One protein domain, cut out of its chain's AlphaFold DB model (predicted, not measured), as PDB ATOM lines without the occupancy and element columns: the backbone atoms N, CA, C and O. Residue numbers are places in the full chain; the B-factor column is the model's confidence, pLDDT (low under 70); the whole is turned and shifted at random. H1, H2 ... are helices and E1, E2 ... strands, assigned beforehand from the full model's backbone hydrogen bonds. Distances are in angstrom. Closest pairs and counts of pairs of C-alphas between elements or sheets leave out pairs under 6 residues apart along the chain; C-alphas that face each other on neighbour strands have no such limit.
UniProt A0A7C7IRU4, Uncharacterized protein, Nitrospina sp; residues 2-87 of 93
ATOM      1  N   ALA A   2       7.314  32.239  -4.847       33.50
ATOM      2  CA  ALA A   2       6.766  31.790  -3.551       33.50
ATOM      3  C   ALA A   2       6.822  32.807  -2.383       33.50
ATOM      4  O   ALA A   2       6.114  32.621  -1.404       33.50
ATOM      5  N   TYR A   3       7.624  33.878  -2.470       40.06
ATOM      6  CA  TYR A   3       7.710  34.904  -1.413       40.06
ATOM      7  C   TYR A   3       6.610  35.980  -1.507       40.06
ATOM      8  O   TYR A   3       6.277  36.607  -0.513       40.06
ATOM      9  N   LEU A   4       6.043  36.194  -2.702       37.19
ATOM     10  CA  LEU A   4       5.037  37.236  -2.964       37.19
ATOM     11  C   LEU A   4       3.598  36.719  -2.823       37.19
ATOM     12  O   LEU A   4       2.697  37.494  -2.530       37.19
ATOM     13  N   ILE A   5       3.378  35.415  -3.015       41.25
ATOM     14  CA  ILE A   5       2.027  34.834  -3.097       41.25
ATOM     15  C   ILE A   5       1.499  34.418  -1.711       41.25
ATOM     16  O   ILE A   5       0.300  34.468  -1.473       41.25
ATOM     17  N   THR A   6       2.368  34.082  -0.753       39.75
ATOM     18  CA  THR A   6       1.953  33.738   0.622       39.75
ATOM     19  C   THR A   6       1.662  34.948   1.511       39.75
ATOM     20  O   THR A   6       1.025  34.783   2.546       39.75
ATOM     21  N   TYR A   7       2.067  36.160   1.115       40.22
ATOM     22  CA  TYR A   7       1.792  37.386   1.880       40.22
ATOM     23  C   TYR A   7       0.382  37.952   1.648       40.22
ATOM     24  O   TYR A   7      -0.122  38.700   2.471       40.22
ATOM     25  N   SER A   8      -0.275  37.556   0.555       45.47
ATOM     26  CA  SER A   8      -1.587  38.080   0.151       45.47
ATOM     27  C   SER A   8      -2.766  37.539   0.974       45.47
ATOM     28  O   SER A   8      -3.869  38.056   0.843       45.47
ATOM     29  N   ALA A   9      -2.574  36.503   1.796       37.97
ATOM     30  CA  ALA A   9      -3.657  35.900   2.585       37.97
ATOM     31  C   ALA A   9      -3.523  36.132   4.105       37.97
ATOM     32  O   ALA A   9      -4.415  35.752   4.858       37.97
ATOM     33  N   VAL A  10      -2.423  36.751   4.553       45.03
ATOM     34  CA  VAL A  10      -2.134  37.099   5.958       45.03
ATOM     35  C   VAL A  10      -1.541  38.511   5.968       45.03
ATOM     36  O   VAL A  10      -0.367  38.706   6.273       45.03
ATOM     37  N   GLU A  11      -2.319  39.492   5.508       46.78
ATOM     38  CA  GLU A  11      -1.913  40.899   5.401       46.78
ATOM     39  C   GLU A  11      -1.749  41.533   6.791       46.78
ATOM     40  O   GLU A  11      -2.578  42.299   7.268       46.78
ATOM     41  N   VAL A  12      -0.642  41.209   7.455       57.03
ATOM     42  CA  VAL A  12       0.007  42.147   8.365       57.03
ATOM     43  C   VAL A  12       0.994  42.918   7.504       57.03
ATOM     44  O   VAL A  12       1.943  42.332   6.972       57.03
ATOM     45  N   ASP A  13       0.760  44.218   7.333       65.06
ATOM     46  CA  ASP A  13       1.650  45.094   6.578       65.06
ATOM     47  C   ASP A  13       3.096  44.902   7.055       65.06
ATOM     48  O   ASP A  13       3.465  45.194   8.198       65.06
ATOM     49  N   SER A  14       3.950  44.350   6.191       75.75
ATOM     50  CA  SER A  14       5.353  44.185   6.556       75.75
ATOM     51  C   SER A  14       6.024  45.562   6.691       75.75
ATOM     52  O   SER A  14       5.709  46.451   5.906       75.75
ATOM     53  N   PRO A  15       6.993  45.772   7.604       83.44
ATOM     54  CA  PRO A  15       7.721  47.022   7.751       83.44
ATOM     55  C   PRO A  15       8.295  47.480   6.420       83.44
ATOM     56  O   PRO A  15       8.178  48.645   6.077       83.44
ATOM     57  N   SER A  16       8.832  46.555   5.620       83.44
ATOM     58  CA  SER A  16       9.311  46.867   4.275       83.44
ATOM     59  C   SER A  16       8.194  47.365   3.356       83.44
ATOM     60  O   SER A  16       8.408  48.340   2.649       83.44
ATOM     61  N   LEU A  17       7.002  46.760   3.395       83.75
ATOM     62  CA  LEU A  17       5.844  47.245   2.641       83.75
ATOM     63  C   LEU A  17       5.419  48.641   3.114       83.75
ATOM     64  O   LEU A  17       5.290  49.534   2.284       83.75
ATOM     65  N   VAL A  18       5.287  48.865   4.425       85.38
ATOM     66  CA  VAL A  18       4.955  50.185   4.996       85.38
ATOM     67  C   VAL A  18       5.972  51.235   4.557       85.38
ATOM     68  O   VAL A  18       5.593  52.300   4.070       85.38
ATOM     69  N   MET A  19       7.268  50.930   4.658       88.44
ATOM     70  CA  MET A  19       8.357  51.809   4.230       88.44
ATOM     71  C   MET A  19       8.267  52.123   2.732       88.44
ATOM     72  O   MET A  19       8.290  53.292   2.345       88.44
ATOM     73  N   THR A  20       8.121  51.102   1.882       88.00
ATOM     74  CA  THR A  20       8.026  51.270   0.427       88.00
ATOM     75  C   THR A  20       6.795  52.077   0.032       88.00
ATOM     76  O   THR A  20       6.924  53.014  -0.751       88.00
ATOM     77  N   MET A  21       5.625  51.781   0.602       88.06
ATOM     78  CA  MET A  21       4.389  52.515   0.324       88.06
ATOM     79  C   MET A  21       4.462  53.962   0.820       88.06
ATOM     80  O   MET A  21       3.938  54.860   0.169       88.06
ATOM     81  N   THR A  22       5.145  54.217   1.937       87.94
ATOM     82  CA  THR A  22       5.364  55.580   2.451       87.94
ATOM     83  C   THR A  22       6.221  56.400   1.490       87.94
ATOM     84  O   THR A  22       5.852  57.515   1.129       87.94
ATOM     85  N   ILE A  23       7.329  55.829   1.008       91.25
ATOM     86  CA  ILE A  23       8.199  56.487   0.024       91.25
ATOM     87  C   ILE A  23       7.457  56.681  -1.303       91.25
ATOM     88  O   ILE A  23       7.510  57.758  -1.889       91.25
ATOM     89  N   GLN A  24       6.722  55.665  -1.755       90.94
ATOM     90  CA  GLN A  24       5.943  55.716  -2.990       90.94
ATOM     91  C   GLN A  24       4.860  56.804  -2.941       90.94
ATOM     92  O   GLN A  24       4.692  57.532  -3.919       90.94
ATOM     93  N   LYS A  25       4.179  56.982  -1.801       89.38
ATOM     94  CA  LYS A  25       3.200  58.063  -1.581       89.38
ATOM     95  C   LYS A  25       3.814  59.464  -1.654       89.38
ATOM     96  O   LYS A  25       3.111  60.402  -2.018       89.38
ATOM     97  N   ALA A  26       5.098  59.615  -1.334       91.56
ATOM     98  CA  ALA A  26       5.796  60.898  -1.423       91.56
ATOM     99  C   ALA A  26       6.107  61.325  -2.874       91.56
ATOM    100  O   ALA A  26       6.421  62.490  -3.130       91.56
ATOM    101  N   GLY A  27       5.982  60.397  -3.831       91.19
ATOM    102  CA  GLY A  27       6.158  60.658  -5.257       91.19
ATOM    103  C   GLY A  27       7.578  61.097  -5.624       91.19
ATOM    104  O   GLY A  27       8.546  60.808  -4.922       91.19
ATOM    105  N   GLU A  28       7.708  61.821  -6.737       91.06
ATOM    106  CA  GLU A  28       9.006  62.212  -7.319       91.06
ATOM    107  C   GLU A  28       9.853  63.123  -6.419       91.06
ATOM    108  O   GLU A  28      11.073  63.169  -6.559       91.06
ATOM    109  N   LYS A  29       9.228  63.827  -5.468       91.12
ATOM    110  CA  LYS A  29       9.938  64.670  -4.494       91.12
ATOM    111  C   LYS A  29      10.646  63.852  -3.410       91.12
ATOM    112  O   LYS A  29      11.524  64.382  -2.735       91.12
ATOM    113  N   GLY A  30      10.281  62.576  -3.266       89.56
ATOM    114  CA  GLY A  30      10.778  61.699  -2.215       89.56
ATOM    115  C   GLY A  30      10.272  62.087  -0.825       89.56
ATOM    116  O   GLY A  30       9.635  63.122  -0.627       89.56
ATOM    117  N   PHE A  31      10.546  61.228   0.156       92.44
ATOM    118  CA  PHE A  31      10.191  61.473   1.552       92.44
ATOM    119  C   PHE A  31      11.439  61.907   2.336       92.44
ATOM    120  O   PHE A  31      12.436  61.175   2.307       92.44
ATOM    121  N   PRO A  32      11.435  63.070   3.018       94.38
ATOM    122  CA  PRO A  32      12.594  63.532   3.773       94.38
ATOM    123  C   PRO A  32      13.027  62.514   4.828       94.38
ATOM    124  O   PRO A  32      12.206  61.945   5.541       94.38
ATOM    125  N   VAL A  33      14.337  62.302   4.968       91.88
ATOM    126  CA  VAL A  33      14.884  61.298   5.900       91.88
ATOM    127  C   VAL A  33      14.527  61.611   7.357       91.88
ATOM    128  O   VAL A  33      14.305  60.694   8.145       91.88
ATOM    129  N   THR A  34      14.472  62.892   7.728       92.62
ATOM    130  CA  THR A  34      14.054  63.339   9.066       92.62
ATOM    131  C   THR A  34      12.614  62.938   9.355       92.62
ATOM    132  O   THR A  34      12.333  62.363  10.403       92.62
ATOM    133  N   ASP A  35      11.730  63.161   8.389       91.25
ATOM    134  CA  ASP A  35      10.307  62.865   8.514       91.25
ATOM    135  C   ASP A  35      10.085  61.354   8.478       91.25
ATOM    136  O   ASP A  35       9.279  60.829   9.237       91.25
ATOM    137  N   PHE A  36      10.873  60.630   7.676       90.56
ATOM    138  CA  PHE A  36      10.862  59.169   7.621       90.56
ATOM    139  C   PHE A  36      11.189  58.541   8.969       90.56
ATOM    140  O   PHE A  36      10.478  57.647   9.415       90.56
ATOM    141  N   LYS A  37      12.244  59.023   9.632       87.94
ATOM    142  CA  LYS A  37      12.649  58.527  10.954       87.94
ATOM    143  C   LYS A  37      11.602  58.813  12.027       87.94
ATOM    144  O   LYS A  37      11.428  57.997  12.920       87.94
ATOM    145  N   ASN A  38      10.911  59.947  11.929       89.06
ATOM    146  CA  ASN A  38       9.844  60.302  12.864       89.06
ATOM    147  C   ASN A  38       8.540  59.541  12.579       89.06
ATOM    148  O   ASN A  38       7.766  59.301  13.496       89.06
ATOM    149  N   PHE A  39       8.288  59.178  11.319       86.81
ATOM    150  CA  PHE A  39       7.083  58.467  10.896       86.81
ATOM    151  C   PHE A  39       7.181  56.953  11.121       86.81
ATOM    152  O   PHE A  39       6.234  56.334  11.595       86.81
ATOM    153  N   ILE A  40       8.325  56.343  10.797       88.75
ATOM    154  CA  ILE A  40       8.569  54.907  10.974       88.75
ATOM    155  C   ILE A  40       9.045  54.651  12.408       88.75
ATOM    156  O   ILE A  40      10.240  54.517  12.672       88.75
ATOM    157  N   THR A  41       8.096  54.608  13.340       90.00
ATOM    158  CA  THR A  41       8.343  54.341  14.763       90.00
ATOM    159  C   THR A  41       8.162  52.865  15.108       90.00
ATOM    160  O   THR A  41       7.480  52.122  14.397       90.00
ATOM    161  N   ASP A  42       8.712  52.439  16.248       87.12
ATOM    162  CA  ASP A  42       8.502  51.083  16.771       87.12
ATOM    163  C   ASP A  42       7.014  50.767  16.967       87.12
ATOM    164  O   ASP A  42       6.584  49.646  16.704       87.12
ATOM    165  N   GLU A  43       6.209  51.753  17.361       88.19
ATOM    166  CA  GLU A  43       4.755  51.613  17.500       88.19
ATOM    167  C   GLU A  43       4.063  51.278  16.175       88.19
ATOM    168  O   GLU A  43       3.072  50.552  16.169       88.19
ATOM    169  N   LEU A  44       4.599  51.767  15.054       84.00
ATOM    170  CA  LEU A  44       4.061  51.496  13.728       84.00
ATOM    171  C   LEU A  44       4.510  50.132  13.193       84.00
ATOM    172  O   LEU A  44       3.723  49.446  12.545       84.00
ATOM    173  N   VAL A  45       5.772  49.741  13.414       84.44
ATOM    174  CA  VAL A  45       6.364  48.592  12.697       84.44
ATOM    175  C   VAL A  45       6.792  47.412  13.569       84.44
ATOM    176  O   VAL A  45       6.827  46.287  13.069       84.44
ATOM    177  N   VAL A  46       7.116  47.624  14.846       86.12
ATOM    178  CA  VAL A  46       7.606  46.576  15.761       86.12
ATOM    179  C   VAL A  46       6.497  46.088  16.688       86.12
ATOM    180  O   VAL A  46       6.214  44.891  16.731       86.12
ATOM    181  N   ILE A  47       5.851  47.001  17.414       89.25
ATOM    182  CA  ILE A  47       4.864  46.680  18.451       89.25
ATOM    183  C   ILE A  47       3.677  45.863  17.918       89.25
ATOM    184  O   ILE A  47       3.351  44.866  18.563       89.25
ATOM    185  N   PRO A  48       3.074  46.168  16.749       86.06
ATOM    186  CA  PRO A  48       1.968  45.368  16.220       86.06
ATOM    187  C   PRO A  48       2.364  43.902  16.028       86.06
ATOM    188  O   PRO A  48       1.639  43.006  16.436       86.06
ATOM    189  N   ARG A  49       3.587  43.648  15.554       85.75
ATOM    190  CA  ARG A  49       4.097  42.287  15.332       85.75
ATOM    191  C   ARG A  49       4.317  41.527  16.627       85.75
ATOM    192  O   ARG A  49       4.049  40.333  16.703       85.75
ATOM    193  N   VAL A  50       4.845  42.199  17.647       88.00
ATOM    194  CA  VAL A  50       5.019  41.576  18.964       88.00
ATOM    195  C   VAL A  50       3.652  41.295  19.592       88.00
ATOM    196  O   VAL A  50       3.463  40.230  20.182       88.00
ATOM    197  N   ASN A  51       2.681  42.190  19.402       87.56
ATOM    198  CA  ASN A  51       1.304  41.982  19.832       87.56
ATOM    199  C   ASN A  51       0.650  40.798  19.114       87.56
ATOM    200  O   ASN A  51      -0.011  40.011  19.785       87.56
ATOM    201  N   ASP A  52       0.897  40.600  17.817       88.00
ATOM    202  CA  ASP A  52       0.422  39.423  17.079       88.00
ATOM    203  C   ASP A  52       0.981  38.127  17.687       88.00
ATOM    204  O   ASP A  52       0.243  37.176  17.940       88.00
ATOM    205  N   LEU A  53       2.275  38.102  18.035       90.00
ATOM    206  CA  LEU A  53       2.883  36.948  18.710       90.00
ATOM    207  C   LEU A  53       2.215  36.657  20.061       90.00
ATOM    208  O   LEU A  53       2.058  35.487  20.429       90.00
ATOM    209  N   VAL A  54       1.840  37.697  20.809       92.88
ATOM    210  CA  VAL A  54       1.128  37.560  22.087       92.88
ATOM    211  C   VAL A  54      -0.311  37.087  21.870       92.88
ATOM    212  O   VAL A  54      -0.742  36.131  22.520       92.88
ATOM    213  N   HIS A  55      -1.033  37.697  20.930       88.94
ATOM    214  CA  HIS A  55      -2.397  37.338  20.546       88.94
ATOM    215  C   HIS A  55      -2.492  35.863  20.118       88.94
ATOM    216  O   HIS A  55      -3.338  35.114  20.614       88.94
ATOM    217  N   ASP A  56      -1.543  35.399  19.304       88.25
ATOM    218  CA  ASP A  56      -1.502  34.033  18.768       88.25
ATOM    219  C   ASP A  56      -0.942  32.992  19.758       88.25
ATOM    220  O   ASP A  56      -0.757  31.805  19.421       88.25
ATOM    221  N   LYS A  57      -0.679  33.424  21.001       92.81
ATOM    222  CA  LYS A  57      -0.130  32.626  22.109       92.81
ATOM    223  C   LYS A  57       1.228  32.002  21.773       92.81
ATOM    224  O   LYS A  57       1.588  30.942  22.294       92.81
ATOM    225  N   ILE A  58       1.978  32.633  20.875       93.25
ATOM    226  CA  ILE A  58       3.354  32.265  20.522       93.25
ATOM    227  C   ILE A  58       4.311  32.860  21.558       93.25
ATOM    228  O   ILE A  58       5.203  32.172  22.057       93.25
ATOM    229  N   ALA A  59       4.072  34.111  21.933       93.88
ATOM    230  CA  ALA A  59       4.714  34.793  23.040       93.88
ATOM    231  C   ALA A  59       3.688  35.131  24.130       93.88
ATOM    232  O   ALA A  59       2.480  35.010  23.946       93.88
ATOM    233  N   LYS A  60       4.185  35.543  25.290       95.88
ATOM    234  CA  LYS A  60       3.406  36.123  26.379       95.88
ATOM    235  C   LYS A  60       4.173  37.288  26.986       95.88
ATOM    236  O   LYS A  60       5.404  37.262  27.017       95.88
ATOM    237  N   PHE A  61       3.446  38.280  27.477       94.81
ATOM    238  CA  PHE A  61       4.006  39.424  28.181       94.81
ATOM    239  C   PHE A  61       3.658  39.318  29.666       94.81
ATOM    240  O   PHE A  61       2.489  39.383  30.039       94.81
ATOM    241  N   GLU A  62       4.664  39.104  30.512       92.81
ATOM    242  CA  GLU A  62       4.494  38.953  31.962       92.81
ATOM    243  C   GLU A  62       5.588  39.736  32.691       92.81
ATOM    244  O   GLU A  62       6.778  39.513  32.461       92.81
ATOM    245  N   GLY A  63       5.193  40.654  33.581       90.94
ATOM    246  CA  GLY A  63       6.133  41.422  34.407       90.94
ATOM    247  C   GLY A  63       7.075  42.333  33.611       90.94
ATOM    248  O   GLY A  63       8.228  42.488  33.996       90.94
ATOM    249  N   GLY A  64       6.619  42.893  32.485       93.12
ATOM    250  CA  GLY A  64       7.449  43.757  31.635       93.12
ATOM    251  C   GLY A  64       8.363  43.009  30.661       93.12
ATOM    252  O   GLY A  64       9.182  43.636  29.996       93.12
ATOM    253  N   ILE A  65       8.252  41.679  30.569       93.81
ATOM    254  CA  ILE A  65       9.154  40.838  29.777       93.81
ATOM    255  C   ILE A  65       8.348  39.984  28.797       93.81
ATOM    256  O   ILE A  65       7.383  39.315  29.181       93.81
ATOM    257  N   TYR A  66       8.785  39.955  27.537       93.38
ATOM    258  CA  TYR A  66       8.288  39.010  26.539       93.38
ATOM    259  C   TYR A  66       8.967  37.650  26.702       93.38
ATOM    260  O   TYR A  66      10.192  37.549  26.758       93.38
ATOM    261  N   LYS A  67       8.169  36.583  26.760       95.69
ATOM    262  CA  LYS A  67       8.645  35.196  26.829       95.69
ATOM    263  C   LYS A  67       7.950  34.361  25.768       95.69
ATOM    264  O   LYS A  67       6.748  34.504  25.566       95.69
ATOM    265  N   LEU A  68       8.680  33.452  25.127       94.88
ATOM    266  CA  LEU A  68       8.057  32.450  24.266       94.88
ATOM    267  C   LEU A  68       7.259  31.453  25.110       94.88
ATOM    268  O   LEU A  68       7.667  31.063  26.207       94.88
ATOM    269  N   THR A  69       6.118  31.023  24.586       95.56
ATOM    270  CA  THR A  69       5.379  29.877  25.123       95.56
ATOM    271  C   THR A  69       6.019  28.571  24.628       95.56
ATOM    272  O   THR A  69       6.819  28.604  23.691       95.56
ATOM    273  N   PRO A  70       5.653  27.391  25.164       96.56
ATOM    274  CA  PRO A  70       6.111  26.115  24.604       96.56
ATOM    275  C   PRO A  70       5.816  25.972  23.098       96.56
ATOM    276  O   PRO A  70       6.653  25.481  22.343       96.56
ATOM    277  N   LYS A  71       4.660  26.482  22.637       92.06
ATOM    278  CA  LYS A  71       4.304  26.558  21.210       92.06
ATOM    279  C   LYS A  71       5.291  27.440  20.438       92.06
ATOM    280  O   LYS A  71       5.764  27.036  19.378       92.06
ATOM    281  N   GLY A  72       5.612  28.621  20.967       92.31
ATOM    282  CA  GLY A  72       6.575  29.530  20.345       92.31
ATOM    283  C   GLY A  72       8.001  28.989  20.316       92.31
ATOM    284  O   GLY A  72       8.695  29.179  19.322       92.31
ATOM    285  N   ILE A  73       8.415  28.244  21.343       95.31
ATOM    286  CA  ILE A  73       9.717  27.563  21.374       95.31
ATOM    287  C   ILE A  73       9.805  26.527  20.248       95.31
ATOM    288  O   ILE A  73      10.768  26.546  19.487       95.31
ATOM    289  N   ASN A  74       8.790  25.671  20.085       91.94
ATOM    290  CA  ASN A  74       8.768  24.686  18.997       91.94
ATOM    291  C   ASN A  74       8.854  25.357  17.620       91.94
ATOM    292  O   ASN A  74       9.610  24.912  16.758       91.94
ATOM    293  N   LEU A  75       8.125  26.458  17.427       88.81
ATOM    294  CA  LEU A  75       8.174  27.229  16.188       88.81
ATOM    295  C   LEU A  75       9.568  27.834  15.938       88.81
ATOM    296  O   LEU A  75      10.092  27.737  14.829       88.81
ATOM    297  N   ALA A  76      10.200  28.397  16.970       88.88
ATOM    298  CA  ALA A  76      11.555  28.940  16.883       88.88
ATOM    299  C   ALA A  76      12.593  27.860  16.533       88.88
ATOM    300  O   ALA A  76      13.484  28.105  15.721       88.88
ATOM    301  N   ILE A  77      12.454  26.649  17.084       90.06
ATOM    302  CA  ILE A  77      13.311  25.504  16.745       90.06
ATOM    303  C   ILE A  77      13.178  25.162  15.258       90.06
ATOM    304  O   ILE A  77      14.195  25.070  14.578       90.06
ATOM    305  N   ILE A  78      11.952  25.045  14.733       87.75
ATOM    306  CA  ILE A  78      11.712  24.762  13.306       87.75
ATOM    307  C   ILE A  78      12.401  25.811  12.424       87.75
ATOM    308  O   ILE A  78      13.108  25.454  11.478       87.75
ATOM    309  N   PHE A  79      12.247  27.099  12.750       83.38
ATOM    310  CA  PHE A  79      12.887  28.179  11.997       83.38
ATOM    311  C   PHE A  79      14.414  28.119  12.057       83.38
ATOM    312  O   PHE A  79      15.066  28.253  11.019       83.38
ATOM    313  N   ASN A  80      14.991  27.870  13.232       79.69
ATOM    314  CA  ASN A  80      16.441  27.755  13.391       79.69
ATOM    315  C   ASN A  80      16.999  26.545  12.635       79.69
ATOM    316  O   ASN A  80      18.015  26.659  11.948       79.69
ATOM    317  N   THR A  81      16.318  25.400  12.686       83.75
ATOM    318  CA  THR A  81      16.701  24.205  11.926       83.75
ATOM    319  C   THR A  81      16.660  24.467  10.422       83.75
ATOM    320  O   THR A  81      17.625  24.159   9.721       83.75
ATOM    321  N   TYR A  82      15.587  25.088   9.926       76.94
ATOM    322  CA  TYR A  82      15.462  25.464   8.518       76.94
ATOM    323  C   TYR A  82      16.570  26.437   8.078       76.94
ATOM    324  O   TYR A  82      17.198  26.243   7.036       76.94
ATOM    325  N   ARG A  83      16.866  27.454   8.896       78.25
ATOM    326  CA  ARG A  83      17.921  28.440   8.623       78.25
ATOM    327  C   ARG A  83      19.307  27.794   8.546       78.25
ATOM    328  O   ARG A  83      20.067  28.083   7.618       78.25
ATOM    329  N   ASN A  84      19.604  26.889   9.479       77.75
ATOM    330  CA  ASN A  84      20.858  26.140   9.521       77.75
ATOM    331  C   ASN A  84      21.014  25.220   8.307       77.75
ATOM    332  O   ASN A  84      22.087  25.176   7.705       77.75
ATOM    333  N   PHE A  85      19.937  24.542   7.902       77.75
ATOM    334  CA  PHE A  85      19.933  23.690   6.713       77.75
ATOM    335  C   PHE A  85      20.278  24.474   5.438       77.75
ATOM    336  O   PHE A  85      21.054  24.006   4.606       77.75
ATOM    337  N   LEU A  86      19.777  25.706   5.316       78.38
ATOM    338  CA  LEU A  86      20.034  26.570   4.163       78.38
ATOM    339  C   LEU A  86      21.357  27.353   4.223       78.38
ATOM    340  O   LEU A  86      21.634  28.132   3.311       78.38
ATOM    341  N   LYS A  87      22.183  27.175   5.265       76.38
ATOM    342  CA  LYS A  87      23.435  27.933   5.483       76.38
ATOM    343  C   LYS A  87      23.252  29.455   5.400       76.38
ATOM    344  O   LYS A  87      24.184  30.187   5.053       76.38
TER     345      LYS A  87
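AT A GLANCE: This is residues 2 to 87 of the 93 residues of an uncharacterized protein of Nitrospina sp (UniProt A0A7C7IRU4). A helix, H2, runs out to a turn, and the chain folds back beside it through H3 and H4 and on through H5 to a small two-stranded hairpin of E1 and E2, which makes a loose, open shape. Residues 2 to 11, with H1, stick out, and beyond the hairpin so do residues 77 to 87, the far part of the longest helix, H6, and the end after it. The printed part has 86 residues, with six named helices and two named strands in the order H1, H2, H3, H4, H5, E1, E2, H6; the sheet E1 - E2 is antiparallel and the class is mostly helix. The whole is loose, with a radius of gyration of the C-alphas of 16.6 A, and spans 48 by 37 by 26 A.

IN THESE COORDINATES: H1 is residues 2 to 5, with C-alpha 2 at (6.766, 31.790, -3.551). H2 is residues 15 to 25, 15.1 A from first to last C-alpha, and begins at C-alpha 15, (7.721, 47.022, 7.751). H3 is residues 33 to 39, H4 residues 42 to 45, and H5 residues 47 to 55, 12.0 A long. E1 is residues 59 to 62 and E2 residues 65 to 68. H6 is residues 70 to 85, 22.7 A long, and ends at C-alpha 85, (19.933, 23.690, 6.713).

HOW THE PARTS SIT: H1 is apart from H2. H2 and H3 are near each other, with 5 pairs of C-alphas within 10 A. H2 and H4 are close but not clearly touching; their closest C-alphas, those of Pro 15 and Val 45, are 5.4 A apart. H4 and H5 meet only through their link. The closest C-alphas of H5 and E1, those of Val 54 and Lys 60, are 5.1 A apart. E1 and E2 form a hairpin, antiparallel with 148 degrees between their directions; N 60 and O 67 are within hydrogen-bond range at 2.8 A, as are N 67 and O 60 at 2.9 A. The closest C-alphas of E1 and H6, those of Ala 59 and Gly 72, are 6.2 A apart. H5 and H6 are only just apart, their closest C-alphas at 8.4 A. In H2, H3, H5 and H6 every O i to N i+4 pair is within hydrogen-bond range; H1 and H4 are too short for such a pair.

THE WHOLE: The two C-alphas farthest apart, those of Lys 29 and Pro 70, are 48.5 A apart. The printed part has no cut and no long link; the links H1 to H2 and H2 to H3 are short, and the others are tight. Residues 2 to 11, 24 to 29 and 77 to 87 stand free. The mean pLDDT of the printed part is 82.4, and residues 2 to 13 are under 70.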